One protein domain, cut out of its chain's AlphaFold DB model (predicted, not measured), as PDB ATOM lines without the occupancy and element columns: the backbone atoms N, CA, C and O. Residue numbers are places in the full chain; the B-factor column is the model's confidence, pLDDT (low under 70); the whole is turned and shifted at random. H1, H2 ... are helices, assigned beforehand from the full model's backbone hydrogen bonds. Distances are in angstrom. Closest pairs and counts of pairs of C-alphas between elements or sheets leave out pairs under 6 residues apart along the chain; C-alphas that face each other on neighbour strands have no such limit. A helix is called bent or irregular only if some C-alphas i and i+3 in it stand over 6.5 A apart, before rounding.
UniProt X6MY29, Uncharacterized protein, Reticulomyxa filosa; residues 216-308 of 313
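AT A GLANCE: This is residues 216 to 308 of the 313 residues of an uncharacterized protein of Reticulomyxa filosa (UniProt X6MY29). An open zigzag of helices: the long arm H2a runs through the middle, H1 meets it near residue 238 in a V, and past residue 268 the backbone turns through H2b and the short H3 into H4, whose residues 292 to 308 stick out as a free arm. The printed part has 93 residues with four named helices, H1, H2, H3 and H4, and no named strand; the class is all helix. It is extended, with a radius of gyration of the C-alphas of 19.3 A, and spans 51 by 43 by 25 A.

IN THESE COORDINATES: The longest helix, H2, residues 236 to 280, was assigned as one helix by its hydrogen bonds but is bent: C-alphas 268 and 271 are 7.1 A apart. Its arm H2a, residues 236 to 268, is 42.3 A long, with a kink of 40 degrees near residue 243, and is irregular, C-alphas 264 and 267 being 6.8 A apart. Arm H2b is residues 271 to 280, 14.4 A. H1, residues 216 to 234, 26.5 A, begins with C-alpha 216 at (174.927, 234.405, 207.917). H3 is residues 284 to 289, 8.5 A. H4, residues 292 to 308, 25.5 A, ends with C-alpha 308 at (224.883, 260.461, 232.421).

HOW THE PARTS SIT: H2a and H2b are about perpendicular, only just, at 71 degrees. H1 and H2a touch only at the corner, the closest C-alphas being those of Leu 232 and Gly 238, 4.9 A; they run opposite ways at a steep tilt of 59 degrees. H2b and H3 only just touch, with 3 pairs of C-alphas within 8 A, the closest Phe 273 and Ile 284, 6.9 A. H3 and H4 are close but not clearly touching: the closest C-alphas, of Lys 286 and Asp 292, are 7.2 A apart. H1 and H4 are apart. In H1 and H3 every O i to N i+4 pair is within hydrogen-bond range; in H2a 21 of 29, in H2b 5 of 6, in H4 12 of 13.

THE WHOLE: The C-alphas farthest apart, of Glu 217 and Lys 308, are 61.6 A apart. The printed part has no cut, and its three links are tight. pLDDT is under 70 at residues 290 to 299 and 306 to 308.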
ATOM      1  N   TRP A 216     174.501 233.105 208.434       83.06
ATOM      2  CA  TRP A 216     174.927 234.405 207.917       83.06
ATOM      3  C   TRP A 216     174.420 235.567 208.768       83.06
ATOM      4  O   TRP A 216     175.169 236.509 209.013       83.06
ATOM      5  N   GLU A 217     173.193 235.491 209.279       79.69
ATOM      6  CA  GLU A 217     172.664 236.486 210.216       79.69
ATOM      7  C   GLU A 217     173.366 236.417 211.575       79.69
ATOM      8  O   GLU A 217     173.639 237.453 212.179       79.69
ATOM      9  N   PHE A 218     173.742 235.221 212.036       83.38
ATOM     10  CA  PHE A 218     174.606 235.063 213.209       83.38
ATOM     11  C   PHE A 218     175.973 235.738 213.006       83.38
ATOM     12  O   PHE A 218     176.444 236.484 213.864       83.38
ATOM     13  N   LEU A 219     176.605 235.535 211.848       86.06
ATOM     14  CA  LEU A 219     177.877 236.184 211.529       86.06
ATOM     15  C   LEU A 219     177.728 237.713 211.461       86.06
ATOM     16  O   LEU A 219     178.569 238.443 211.980       86.06
ATOM     17  N   LEU A 220     176.640 238.202 210.857       85.50
ATOM     18  CA  LEU A 220     176.354 239.632 210.734       85.50
ATOM     19  C   LEU A 220     176.080 240.268 212.102       85.50
ATOM     20  O   LEU A 220     176.597 241.344 212.392       85.50
ATOM     21  N   THR A 221     175.329 239.597 212.976       84.94
ATOM     22  CA  THR A 221     175.097 240.065 214.352       84.94
ATOM     23  C   THR A 221     176.377 240.072 215.182       84.94
ATOM     24  O   THR A 221     176.598 241.034 215.913       84.94
ATOM     25  N   LEU A 222     177.263 239.082 215.025       86.69
ATOM     26  CA  LEU A 222     178.579 239.081 215.669       86.69
ATOM     27  C   LEU A 222     179.445 240.238 215.155       86.69
ATOM     28  O   LEU A 222     180.047 240.955 215.951       86.69
ATOM     29  N   PHE A 223     179.449 240.476 213.842       89.50
ATOM     30  CA  PHE A 223     180.148 241.610 213.237       89.50
ATOM     31  C   PHE A 223     179.616 242.956 213.748       89.50
ATOM     32  O   PHE A 223     180.396 243.836 214.105       89.50
ATOM     33  N   LEU A 224     178.294 243.111 213.843       90.69
ATOM     34  CA  LEU A 224     177.660 244.318 214.369       90.69
ATOM     35  C   LEU A 224     177.955 244.509 215.863       90.69
ATOM     36  O   LEU A 224     178.261 245.623 216.279       90.69
ATOM     37  N   LEU A 225     177.933 243.439 216.662       89.06
ATOM     38  CA  LEU A 225     178.317 243.479 218.074       89.06
ATOM     39  C   LEU A 225     179.788 243.879 218.237       89.06
ATOM     40  O   LEU A 225     180.109 244.701 219.090       89.06
ATOM     41  N   TYR A 226     180.671 243.342 217.392       89.94
ATOM     42  CA  TYR A 226     182.081 243.712 217.358       89.94
ATOM     43  C   TYR A 226     182.271 245.181 216.973       89.94
ATOM     44  O   TYR A 226     183.056 245.883 217.603       89.94
ATOM     45  N   PHE A 227     181.512 245.686 215.999       92.69
ATOM     46  CA  PHE A 227     181.554 247.097 215.626       92.69
ATOM     47  C   PHE A 227     181.062 248.005 216.761       92.69
ATOM     48  O   PHE A 227     181.716 248.993 217.078       92.69
ATOM     49  N   ILE A 228     179.960 247.644 217.429       90.75
ATOM     50  CA  ILE A 228     179.476 248.353 218.622       90.75
ATOM     51  C   ILE A 228     180.534 248.328 219.727       90.75
ATOM     52  O   ILE A 228     180.766 249.356 220.355       90.75
ATOM     53  N   TYR A 229     181.198 247.190 219.943       88.25
ATOM     54  CA  TYR A 229     182.298 247.068 220.895       88.25
ATOM     55  C   TYR A 229     183.476 247.983 220.531       88.25
ATOM     56  O   TYR A 229     183.950 248.712 221.395       88.25
ATOM     57  N   LEU A 230     183.908 248.016 219.265       88.69
ATOM     58  CA  LEU A 230     184.976 248.911 218.807       88.69
ATOM     59  C   LEU A 230     184.610 250.382 218.998       88.69
ATOM     60  O   LEU A 230     185.428 251.153 219.495       88.69
ATOM     61  N   VAL A 231     183.380 250.767 218.649       90.69
ATOM     62  CA  VAL A 231     182.883 252.125 218.890       90.69
ATOM     63  C   VAL A 231     182.899 252.413 220.389       90.69
ATOM     64  O   VAL A 231     183.471 253.423 220.790       90.69
ATOM     65  N   LEU A 232     182.389 251.505 221.227       87.38
ATOM     66  CA  LEU A 232     182.409 251.650 222.682       87.38
ATOM     67  C   LEU A 232     183.823 251.832 223.227       87.38
ATOM     68  O   LEU A 232     184.063 252.809 223.923       87.38
ATOM     69  N   VAL A 233     184.774 250.970 222.874       82.56
ATOM     70  CA  VAL A 233     186.172 251.080 223.328       82.56
ATOM     71  C   VAL A 233     186.861 252.328 222.765       82.56
ATOM     72  O   VAL A 233     187.741 252.893 223.412       82.56
ATOM     73  N   SER A 234     186.455 252.813 221.588       83.94
ATOM     74  CA  SER A 234     186.958 254.083 221.054       83.94
ATOM     75  C   SER A 234     186.409 255.302 221.807       83.94
ATOM     76  O   SER A 234     187.110 256.310 221.913       83.94
ATOM     77  N   THR A 235     185.199 255.204 222.376       88.00
ATOM     78  CA  THR A 235     184.603 256.275 223.188       88.00
ATOM     79  C   THR A 235     185.326 256.438 224.524       88.00
ATOM     80  O   THR A 235     185.806 255.472 225.120       88.00
ATOM     81  N   SER A 236     185.361 257.667 225.041       79.31
ATOM     82  CA  SER A 236     185.912 257.976 226.368       79.31
ATOM     83  C   SER A 236     185.239 257.163 227.481       79.31
ATOM     84  O   SER A 236     185.917 256.679 228.386       79.31
ATOM     85  N   TRP A 237     183.927 256.931 227.369       85.69
ATOM     86  CA  TRP A 237     183.159 256.130 228.322       85.69
ATOM     87  C   TRP A 237     183.593 254.660 228.346       85.69
ATOM     88  O   TRP A 237     183.824 254.094 229.416       85.69
ATOM     89  N   GLY A 238     183.766 254.036 227.178       82.62
ATOM     90  CA  GLY A 238     184.225 252.650 227.129       82.62
ATOM     91  C   GLY A 238     185.650 252.485 227.646       82.62
ATOM     92  O   GLY A 238     185.909 251.516 228.353       82.62
ATOM     93  N   LYS A 239     186.550 253.447 227.415       83.00
ATOM     94  CA  LYS A 239     187.906 253.409 227.997       83.00
ATOM     95  C   LYS A 239     187.908 253.465 229.523       83.00
ATOM     96  O   LYS A 239     188.713 252.805 230.163       83.00
ATOM     97  N   GLN A 240     187.005 254.232 230.126       87.00
ATOM     98  CA  GLN A 240     186.962 254.362 231.585       87.00
ATOM     99  C   GLN A 240     186.307 253.165 232.279       87.00
ATOM    100  O   GLN A 240     186.749 252.777 233.356       87.00
ATOM    101  N   TYR A 241     185.262 252.581 231.686       89.50
ATOM    102  CA  TYR A 241     184.445 251.570 232.369       89.50
ATOM    103  C   TYR A 241     184.539 250.173 231.760       89.50
ATOM    104  O   TYR A 241     184.538 249.179 232.487       89.50
ATOM    105  N   ILE A 242     184.613 250.074 230.432       86.00
ATOM    106  CA  ILE A 242     184.632 248.785 229.730       86.00
ATOM    107  C   ILE A 242     186.052 248.256 229.628       86.00
ATOM    108  O   ILE A 242     186.245 247.074 229.872       86.00
ATOM    109  N   GLN A 243     187.030 249.110 229.334       87.62
ATOM    110  CA  GLN A 243     188.424 248.713 229.186       87.62
ATOM    111  C   GLN A 243     189.014 248.070 230.453       87.62
ATOM    112  O   GLN A 243     189.492 246.949 230.342       87.62
ATOM    113  N   PRO A 244     188.900 248.633 231.677       90.56
ATOM    114  CA  PRO A 244     189.428 247.946 232.860       90.56
ATOM    115  C   PRO A 244     188.720 246.612 233.129       90.56
ATOM    116  O   PRO A 244     189.323 245.685 233.658       90.56
ATOM    117  N   CYS A 245     187.444 246.490 232.751       87.75
ATOM    118  CA  CYS A 245     186.708 245.235 232.856       87.75
ATOM    119  C   CYS A 245     187.165 244.225 231.792       87.75
ATOM    120  O   CYS A 245     187.373 243.056 232.113       87.75
ATOM    121  N   SER A 246     187.363 244.655 230.541       86.94
ATOM    122  CA  SER A 246     187.871 243.795 229.472       86.94
ATOM    123  C   SER A 246     189.298 243.354 229.734       86.94
ATOM    124  O   SER A 246     189.590 242.186 229.521       86.94
ATOM    125  N   ASP A 247     190.143 244.246 230.246       88.38
ATOM    126  CA  ASP A 247     191.530 243.965 230.607       88.38
ATOM    127  C   ASP A 247     191.558 242.986 231.784       88.38
ATOM    128  O   ASP A 247     192.224 241.959 231.724       88.38
ATOM    129  N   TRP A 248     190.709 243.195 232.797       92.81
ATOM    130  CA  TRP A 248     190.554 242.242 233.896       92.81
ATOM    131  C   TRP A 248     190.083 240.858 233.423       92.81
ATOM    132  O   TRP A 248     190.603 239.843 233.889       92.81
ATOM    133  N   VAL A 249     189.111 240.782 232.506       90.44
ATOM    134  CA  VAL A 249     188.656 239.504 231.923       90.44
ATOM    135  C   VAL A 249     189.756 238.879 231.068       90.44
ATOM    136  O   VAL A 249     189.956 237.663 231.115       90.44
ATOM    137  N   TYR A 250     190.467 239.688 230.290       88.62
ATOM    138  CA  TYR A 250     191.560 239.231 229.452       88.62
ATOM    139  C   TYR A 250     192.656 238.607 230.316       88.62
ATOM    140  O   TYR A 250     192.965 237.433 230.127       88.62
ATOM    141  N   ASP A 251     193.128 239.321 231.333       86.75
ATOM    142  CA  ASP A 251     194.197 238.874 232.222       86.75
ATOM    143  C   ASP A 251     193.798 237.652 233.058       86.75
ATOM    144  O   ASP A 251     194.588 236.720 233.216       86.75
ATOM    145  N   ASN A 252     192.566 237.610 233.579       90.44
ATOM    146  CA  ASN A 252     192.159 236.552 234.511       90.44
ATOM    147  C   ASN A 252     191.526 235.326 233.847       90.44
ATOM    148  O   ASN A 252     191.574 234.240 234.424       90.44
ATOM    149  N   ALA A 253     190.910 235.465 232.671       89.56
ATOM    150  CA  ALA A 253     190.210 234.363 232.011       89.56
ATOM    151  C   ALA A 253     190.872 233.952 230.695       89.56
ATOM    152  O   ALA A 253     191.083 232.762 230.463       89.56
ATOM    153  N   ILE A 254     191.215 234.907 229.828       87.19
ATOM    154  CA  ILE A 254     191.693 234.601 228.470       87.19
ATOM    155  C   ILE A 254     193.181 234.249 228.483       87.19
ATOM    156  O   ILE A 254     193.585 233.239 227.905       87.19
ATOM    157  N   LEU A 255     194.000 235.032 229.176       86.69
ATOM    158  CA  LEU A 255     195.443 234.860 229.275       86.69
ATOM    159  C   LEU A 255     195.841 233.484 229.849       86.69
ATOM    160  O   LEU A 255     196.626 232.791 229.203       86.69
ATOM    161  N   PRO A 256     195.278 232.970 230.964       88.50
ATOM    162  CA  PRO A 256     195.651 231.641 231.455       88.50
ATOM    163  C   PRO A 256     195.232 230.516 230.503       88.50
ATOM    164  O   PRO A 256     195.955 229.529 230.364       88.50
ATOM    165  N   ILE A 257     194.092 230.652 229.818       87.31
ATOM    166  CA  ILE A 257     193.637 229.664 228.833       87.31
ATOM    167  C   ILE A 257     194.554 229.681 227.611       87.31
ATOM    168  O   ILE A 257     194.981 228.625 227.149       87.31
ATOM    169  N   THR A 258     194.886 230.864 227.097       83.62
ATOM    170  CA  THR A 258     195.781 231.008 225.944       83.62
ATOM    171  C   THR A 258     197.192 230.538 226.273       83.62
ATOM    172  O   THR A 258     197.739 229.772 225.489       83.62
ATOM    173  N   LEU A 259     197.739 230.856 227.452       84.44
ATOM    174  CA  LEU A 259     199.009 230.300 227.931       84.44
ATOM    175  C   LEU A 259     198.950 228.777 228.087       84.44
ATOM    176  O   LEU A 259     199.892 228.083 227.709       84.44
ATOM    177  N   PHE A 260     197.846 228.225 228.595       88.69
ATOM    178  CA  PHE A 260     197.674 226.778 228.703       88.69
ATOM    179  C   PHE A 260     197.647 226.107 227.322       88.69
ATOM    180  O   PHE A 260     198.377 225.141 227.090       88.69
ATOM    181  N   VAL A 261     196.863 226.636 226.380       85.94
ATOM    182  CA  VAL A 261     196.802 226.136 225.000       85.94
ATOM    183  C   VAL A 261     198.155 226.295 224.312       85.94
ATOM    184  O   VAL A 261     198.635 225.341 223.699       85.94
ATOM    185  N   ALA A 262     198.810 227.446 224.460       80.94
ATOM    186  CA  ALA A 262     200.140 227.702 223.927       80.94
ATOM    187  C   ALA A 262     201.157 226.713 224.505       80.94
ATOM    188  O   ALA A 262     201.892 226.102 223.744       80.94
ATOM    189  N   SER A 263     201.142 226.439 225.813       84.19
ATOM    190  CA  SER A 263     202.050 225.466 226.443       84.19
ATOM    191  C   SER A 263     201.882 224.040 225.903       84.19
ATOM    192  O   SER A 263     202.838 223.268 225.846       84.19
ATOM    193  N   LYS A 264     200.661 223.674 225.497       88.12
ATOM    194  CA  LYS A 264     200.339 222.345 224.964       88.12
ATOM    195  C   LYS A 264     200.592 222.226 223.468       88.12
ATOM    196  O   LYS A 264     200.938 221.144 223.000       88.12
ATOM    197  N   THR A 265     200.412 223.312 222.728       82.75
ATOM    198  CA  THR A 265     200.542 223.337 221.266       82.75
ATOM    199  C   THR A 265     201.927 223.777 220.801       82.75
ATOM    200  O   THR A 265     202.352 223.356 219.726       82.75
ATOM    201  N   SER A 266     202.679 224.524 221.615       77.75
ATOM    202  CA  SER A 266     204.043 224.959 221.308       77.75
ATOM    203  C   SER A 266     205.000 223.815 220.965       77.75
ATOM    204  O   SER A 266     205.678 223.956 219.949       77.75
ATOM    205  N   PRO A 267     205.044 222.651 221.652       82.81
ATOM    206  CA  PRO A 267     205.944 221.571 221.237       82.81
ATOM    207  C   PRO A 267     205.539 220.942 219.897       82.81
ATOM    208  O   PRO A 267     206.378 220.383 219.197       82.81
ATOM    209  N   LEU A 268     204.259 221.033 219.530       84.06
ATOM    210  CA  LEU A 268     203.709 220.439 218.311       84.06
ATOM    211  C   LEU A 268     203.918 221.360 217.098       84.06
ATOM    212  O   LEU A 268     204.176 220.884 215.996       84.06
ATOM    213  N   LEU A 269     203.856 222.677 217.316       80.00
ATOM    214  CA  LEU A 269     204.005 223.703 216.281       80.00
ATOM    215  C   LEU A 269     205.431 224.262 216.164       80.00
ATOM    216  O   LEU A 269     205.783 224.793 215.114       80.00
ATOM    217  N   SER A 270     206.277 224.098 217.187       78.94
ATOM    218  CA  SER A 270     207.685 224.522 217.182       78.94
ATOM    219  C   SER A 270     208.467 224.105 215.924       78.94
ATOM    220  O   SER A 270     209.067 224.990 215.316       78.94
ATOM    221  N   PRO A 271     208.422 222.843 215.441       85.38
ATOM    222  CA  PRO A 271     209.158 222.465 214.230       85.38
ATOM    223  C   PRO A 271     208.597 223.107 212.953       85.38
ATOM    224  O   PRO A 271     209.307 223.233 211.961       85.38
ATOM    225  N   MET A 272     207.324 223.510 212.948       82.62
ATOM    226  CA  MET A 272     206.741 224.237 211.821       82.62
ATOM    227  C   MET A 272     207.199 225.699 211.832       82.62
ATOM    228  O   MET A 272     207.550 226.235 210.782       82.62
ATOM    229  N   PHE A 273     207.245 226.327 213.011       82.25
ATOM    230  CA  PHE A 273     207.703 227.708 213.153       82.25
ATOM    231  C   PHE A 273     209.191 227.873 212.843       82.25
ATOM    232  O   PHE A 273     209.540 228.848 212.186       82.25
ATOM    233  N   THR A 274     210.053 226.915 213.204       84.06
ATOM    234  CA  THR A 274     211.478 226.968 212.826       84.06
ATOM    235  C   THR A 274     211.671 226.915 211.312       84.06
ATOM    236  O   THR A 274     212.408 227.724 210.764       84.06
ATOM    237  N   VAL A 275     210.937 226.048 210.606       87.81
ATOM    238  CA  VAL A 275     210.999 225.961 209.133       87.81
ATOM    239  C   VAL A 275     210.516 227.247 208.460       87.81
ATOM    240  O   VAL A 275     211.020 227.622 207.399       87.81
ATOM    241  N   ILE A 276     209.517 227.915 209.037       83.75
ATOM    242  CA  ILE A 276     209.019 229.185 208.503       83.75
ATOM    243  C   ILE A 276     210.006 230.317 208.801       83.75
ATOM    244  O   ILE A 276     210.296 231.097 207.892       83.75
ATOM    245  N   ASN A 277     210.559 230.375 210.014       87.00
ATOM    246  CA  ASN A 277     211.567 231.365 210.388       87.00
ATOM    247  C   ASN A 277     212.817 231.234 209.500       87.00
ATOM    248  O   ASN A 277     213.237 232.210 208.892       87.00
ATOM    249  N   ASP A 278     213.311 230.016 209.270       88.75
ATOM    250  CA  ASP A 278     214.459 229.773 208.384       88.75
ATOM    251  C   ASP A 278     214.216 230.236 206.937       88.75
ATOM    252  O   ASP A 278     215.146 230.639 206.237       88.75
ATOM    253  N   LYS A 279     212.966 230.180 206.456       89.56
ATOM    254  CA  LYS A 279     212.612 230.592 205.087       89.56
ATOM    255  C   LYS A 279     212.320 232.077 204.941       89.56
ATOM    256  O   LYS A 279     212.527 232.621 203.859       89.56
ATOM    257  N   THR A 280     211.755 232.697 205.968       87.12
ATOM    258  CA  THR A 280     211.222 234.066 205.892       87.12
ATOM    259  C   THR A 280     212.047 235.076 206.683       87.12
ATOM    260  O   THR A 280     211.928 236.269 206.425       87.12
ATOM    261  N   GLY A 281     212.892 234.617 207.609       87.50
ATOM    262  CA  GLY A 281     213.630 235.447 208.561       87.50
ATOM    263  C   GLY A 281     212.750 236.094 209.637       87.50
ATOM    264  O   GLY A 281     213.224 236.988 210.331       87.50
ATOM    265  N   VAL A 282     211.474 235.700 209.741       81.69
ATOM    266  CA  VAL A 282     210.513 236.264 210.695       81.69
ATOM    267  C   VAL A 282     210.205 235.238 211.777       81.69
ATOM    268  O   VAL A 282     209.634 234.176 211.512       81.69
ATOM    269  N   ASP A 283     210.536 235.586 213.018       79.69
ATOM    270  CA  ASP A 283     210.192 234.796 214.193       79.69
ATOM    271  C   ASP A 283     208.726 235.058 214.575       79.69
ATOM    272  O   ASP A 283     208.395 235.998 215.296       79.69
ATOM    273  N   ILE A 284     207.821 234.258 214.007       77.50
ATOM    274  CA  ILE A 284     206.367 234.405 214.177       77.50
ATOM    275  C   ILE A 284     205.944 234.344 215.654       77.50
ATOM    276  O   ILE A 284     205.127 235.175 216.046       77.50
ATOM    277  N   PRO A 285     206.462 233.419 216.489       74.75
ATOM    278  CA  PRO A 285     206.240 233.470 217.931       74.75
ATOM    279  C   PRO A 285     206.626 234.814 218.556       74.75
ATOM    280  O   PRO A 285     205.821 235.370 219.299       74.75
ATOM    281  N   LYS A 286     207.805 235.358 218.224       76.00
ATOM    282  CA  LYS A 286     208.258 236.652 218.758       76.00
ATOM    283  C   LYS A 286     207.351 237.803 218.305       76.00
ATOM    284  O   LYS A 286     206.920 238.608 219.124       76.00
ATOM    285  N   TRP A 287     206.968 237.808 217.026       76.50
ATOM    286  CA  TRP A 287     206.063 238.803 216.443       76.50
ATOM    287  C   TRP A 287     204.645 238.753 217.032       76.50
ATOM    288  O   TRP A 287     204.030 239.790 217.260       76.50
ATOM    289  N   TRP A 288     204.109 237.553 217.278       74.06
ATOM    290  CA  TRP A 288     202.731 237.375 217.744       74.06
ATOM    291  C   TRP A 288     202.557 237.682 219.233       74.06
ATOM    292  O   TRP A 288     201.495 238.149 219.641       74.06
ATOM    293  N   TRP A 289     203.577 237.405 220.048       72.38
ATOM    294  CA  TRP A 289     203.518 237.612 221.497       72.38
ATOM    295  C   TRP A 289     204.088 238.957 221.958       72.38
ATOM    296  O   TRP A 289     203.970 239.274 223.137       72.38
ATOM    297  N   GLY A 290     204.611 239.774 221.038       61.34
ATOM    298  CA  GLY A 290     204.894 241.188 221.294       61.34
ATOM    299  C   GLY A 290     206.001 241.446 222.319       61.34
ATOM    300  O   GLY A 290     205.994 242.489 222.961       61.34
ATOM    301  N   ASP A 291     206.960 240.529 222.475       58.06
ATOM    302  CA  ASP A 291     208.095 240.726 223.395       58.06
ATOM    303  C   ASP A 291     209.090 241.809 222.909       58.06
ATOM    304  O   ASP A 291     209.982 242.208 223.656       58.06
ATOM    305  N   ASP A 292     208.927 242.329 221.685       59.59
ATOM    306  CA  ASP A 292     209.820 243.334 221.088       59.59
ATOM    307  C   ASP A 292     209.810 244.692 221.819       59.59
ATOM    308  O   ASP A 292     210.790 245.437 221.732       59.59
ATOM    309  N   ASP A 293     208.740 245.028 222.550       59.66
ATOM    310  CA  ASP A 293     208.641 246.323 223.239       59.66
ATOM    311  C   ASP A 293     209.421 246.339 224.568       59.66
ATOM    312  O   ASP A 293     209.974 247.371 224.943       59.66
ATOM    313  N   LYS A 294     209.566 245.187 225.241       59.62
ATOM    314  CA  LYS A 294     210.328 245.090 226.502       59.62
ATOM    315  C   LYS A 294     211.840 245.112 226.294       59.62
ATOM    316  O   LYS A 294     212.551 245.723 227.086       59.62
ATOM    317  N   GLU A 295     212.339 244.481 225.230       62.38
ATOM    318  CA  GLU A 295     213.780 244.487 224.923       62.38
ATOM    319  C   GLU A 295     214.279 245.888 224.522       62.38
ATOM    320  O   GLU A 295     215.419 246.244 224.825       62.38
ATOM    321  N   LYS A 296     213.427 246.710 223.891       64.19
ATOM    322  CA  LYS A 296     213.753 248.108 223.564       64.19
ATOM    323  C   LYS A 296     213.779 249.013 224.792       64.19
ATOM    324  O   LYS A 296     214.705 249.805 224.915       64.19
ATOM    325  N   GLU A 297     212.827 248.867 225.717       67.12
ATOM    326  CA  GLU A 297     212.840 249.636 226.971       67.12
ATOM    327  C   GLU A 297     214.082 249.327 227.828       67.12
ATOM    328  O   GLU A 297     214.656 250.237 228.425       67.12
ATOM    329  N   GLU A 298     214.549 248.072 227.856       67.88
ATOM    330  CA  GLU A 298     215.791 247.712 228.557       67.88
ATOM    331  C   GLU A 298     217.050 248.271 227.869       67.88
ATOM    332  O   GLU A 298     217.981 248.697 228.561       67.88
ATOM    333  N   GLN A 299     217.081 248.327 226.531       68.75
ATOM    334  CA  GLN A 299     218.180 248.958 225.787       68.75
ATOM    335  C   GLN A 299     218.224 250.475 225.994       68.75
ATOM    336  O   GLN A 299     219.279 251.002 226.357       68.75
ATOM    337  N   ASP A 300     217.090 251.163 225.869       75.31
ATOM    338  CA  ASP A 300     217.014 252.618 226.034       75.31
ATOM    339  C   ASP A 300     217.362 253.045 227.474       75.31
ATOM    340  O   ASP A 300     218.059 254.041 227.685       75.31
ATOM    341  N   ALA A 301     216.967 252.252 228.479       72.19
ATOM    342  CA  ALA A 301     217.352 252.482 229.872       72.19
ATOM    343  C   ALA A 301     218.862 252.287 230.118       72.19
ATOM    344  O   ALA A 301     219.458 252.987 230.945       72.19
ATOM    345  N   SER A 302     219.498 251.349 229.408       70.06
ATOM    346  CA  SER A 302     220.944 251.129 229.508       70.06
ATOM    347  C   SER A 302     221.750 252.262 228.859       70.06
ATOM    348  O   SER A 302     222.706 252.754 229.470       70.06
ATOM    349  N   ASP A 303     221.296 252.778 227.715       73.12
ATOM    350  CA  ASP A 303     221.942 253.879 226.994       73.12
ATOM    351  C   ASP A 303     221.798 255.222 227.740       73.12
ATOM    352  O   ASP A 303     222.737 256.030 227.792       73.12
ATOM    353  N   GLU A 304     220.668 255.448 228.421       72.50
ATOM    354  CA  GLU A 304     220.496 256.618 229.292       72.50
ATOM    355  C   GLU A 304     221.476 256.610 230.479       72.50
ATOM    356  O   GLU A 304     221.966 257.668 230.891       72.50
ATOM    357  N   SER A 305     221.805 255.430 231.015       70.56
ATOM    358  CA  SER A 305     222.733 255.299 232.145       70.56
ATOM    359  C   SER A 305     224.198 255.567 231.762       70.56
ATOM    360  O   SER A 305     224.932 256.172 232.551       70.56
ATOM    361  N   GLU A 306     224.605 255.216 230.536       67.44
ATOM    362  CA  GLU A 306     225.940 255.521 229.998       67.44
ATOM    363  C   GLU A 306     226.108 256.995 229.602       67.44
ATOM    364  O   GLU A 306     227.213 257.541 229.693       67.44
ATOM    365  N   SER A 307     225.033 257.667 229.175       61.94
ATOM    366  CA  SER A 307     225.090 259.092 228.813       61.94
ATOM    367  C   SER A 307     225.343 259.991 230.031       61.94
ATOM    368  O   SER A 307     226.192 260.880 229.976       61.94
ATOM    369  N   LYS A 308     224.715 259.690 231.177       62.91
ATOM    370  CA  LYS A 308     224.883 260.461 232.421       62.91
ATOM    371  C   LYS A 308     226.270 260.324 233.045       62.91
ATOM    372  O   LYS A 308     226.702 261.224 233.750       62.91
TER     373      LYS A 308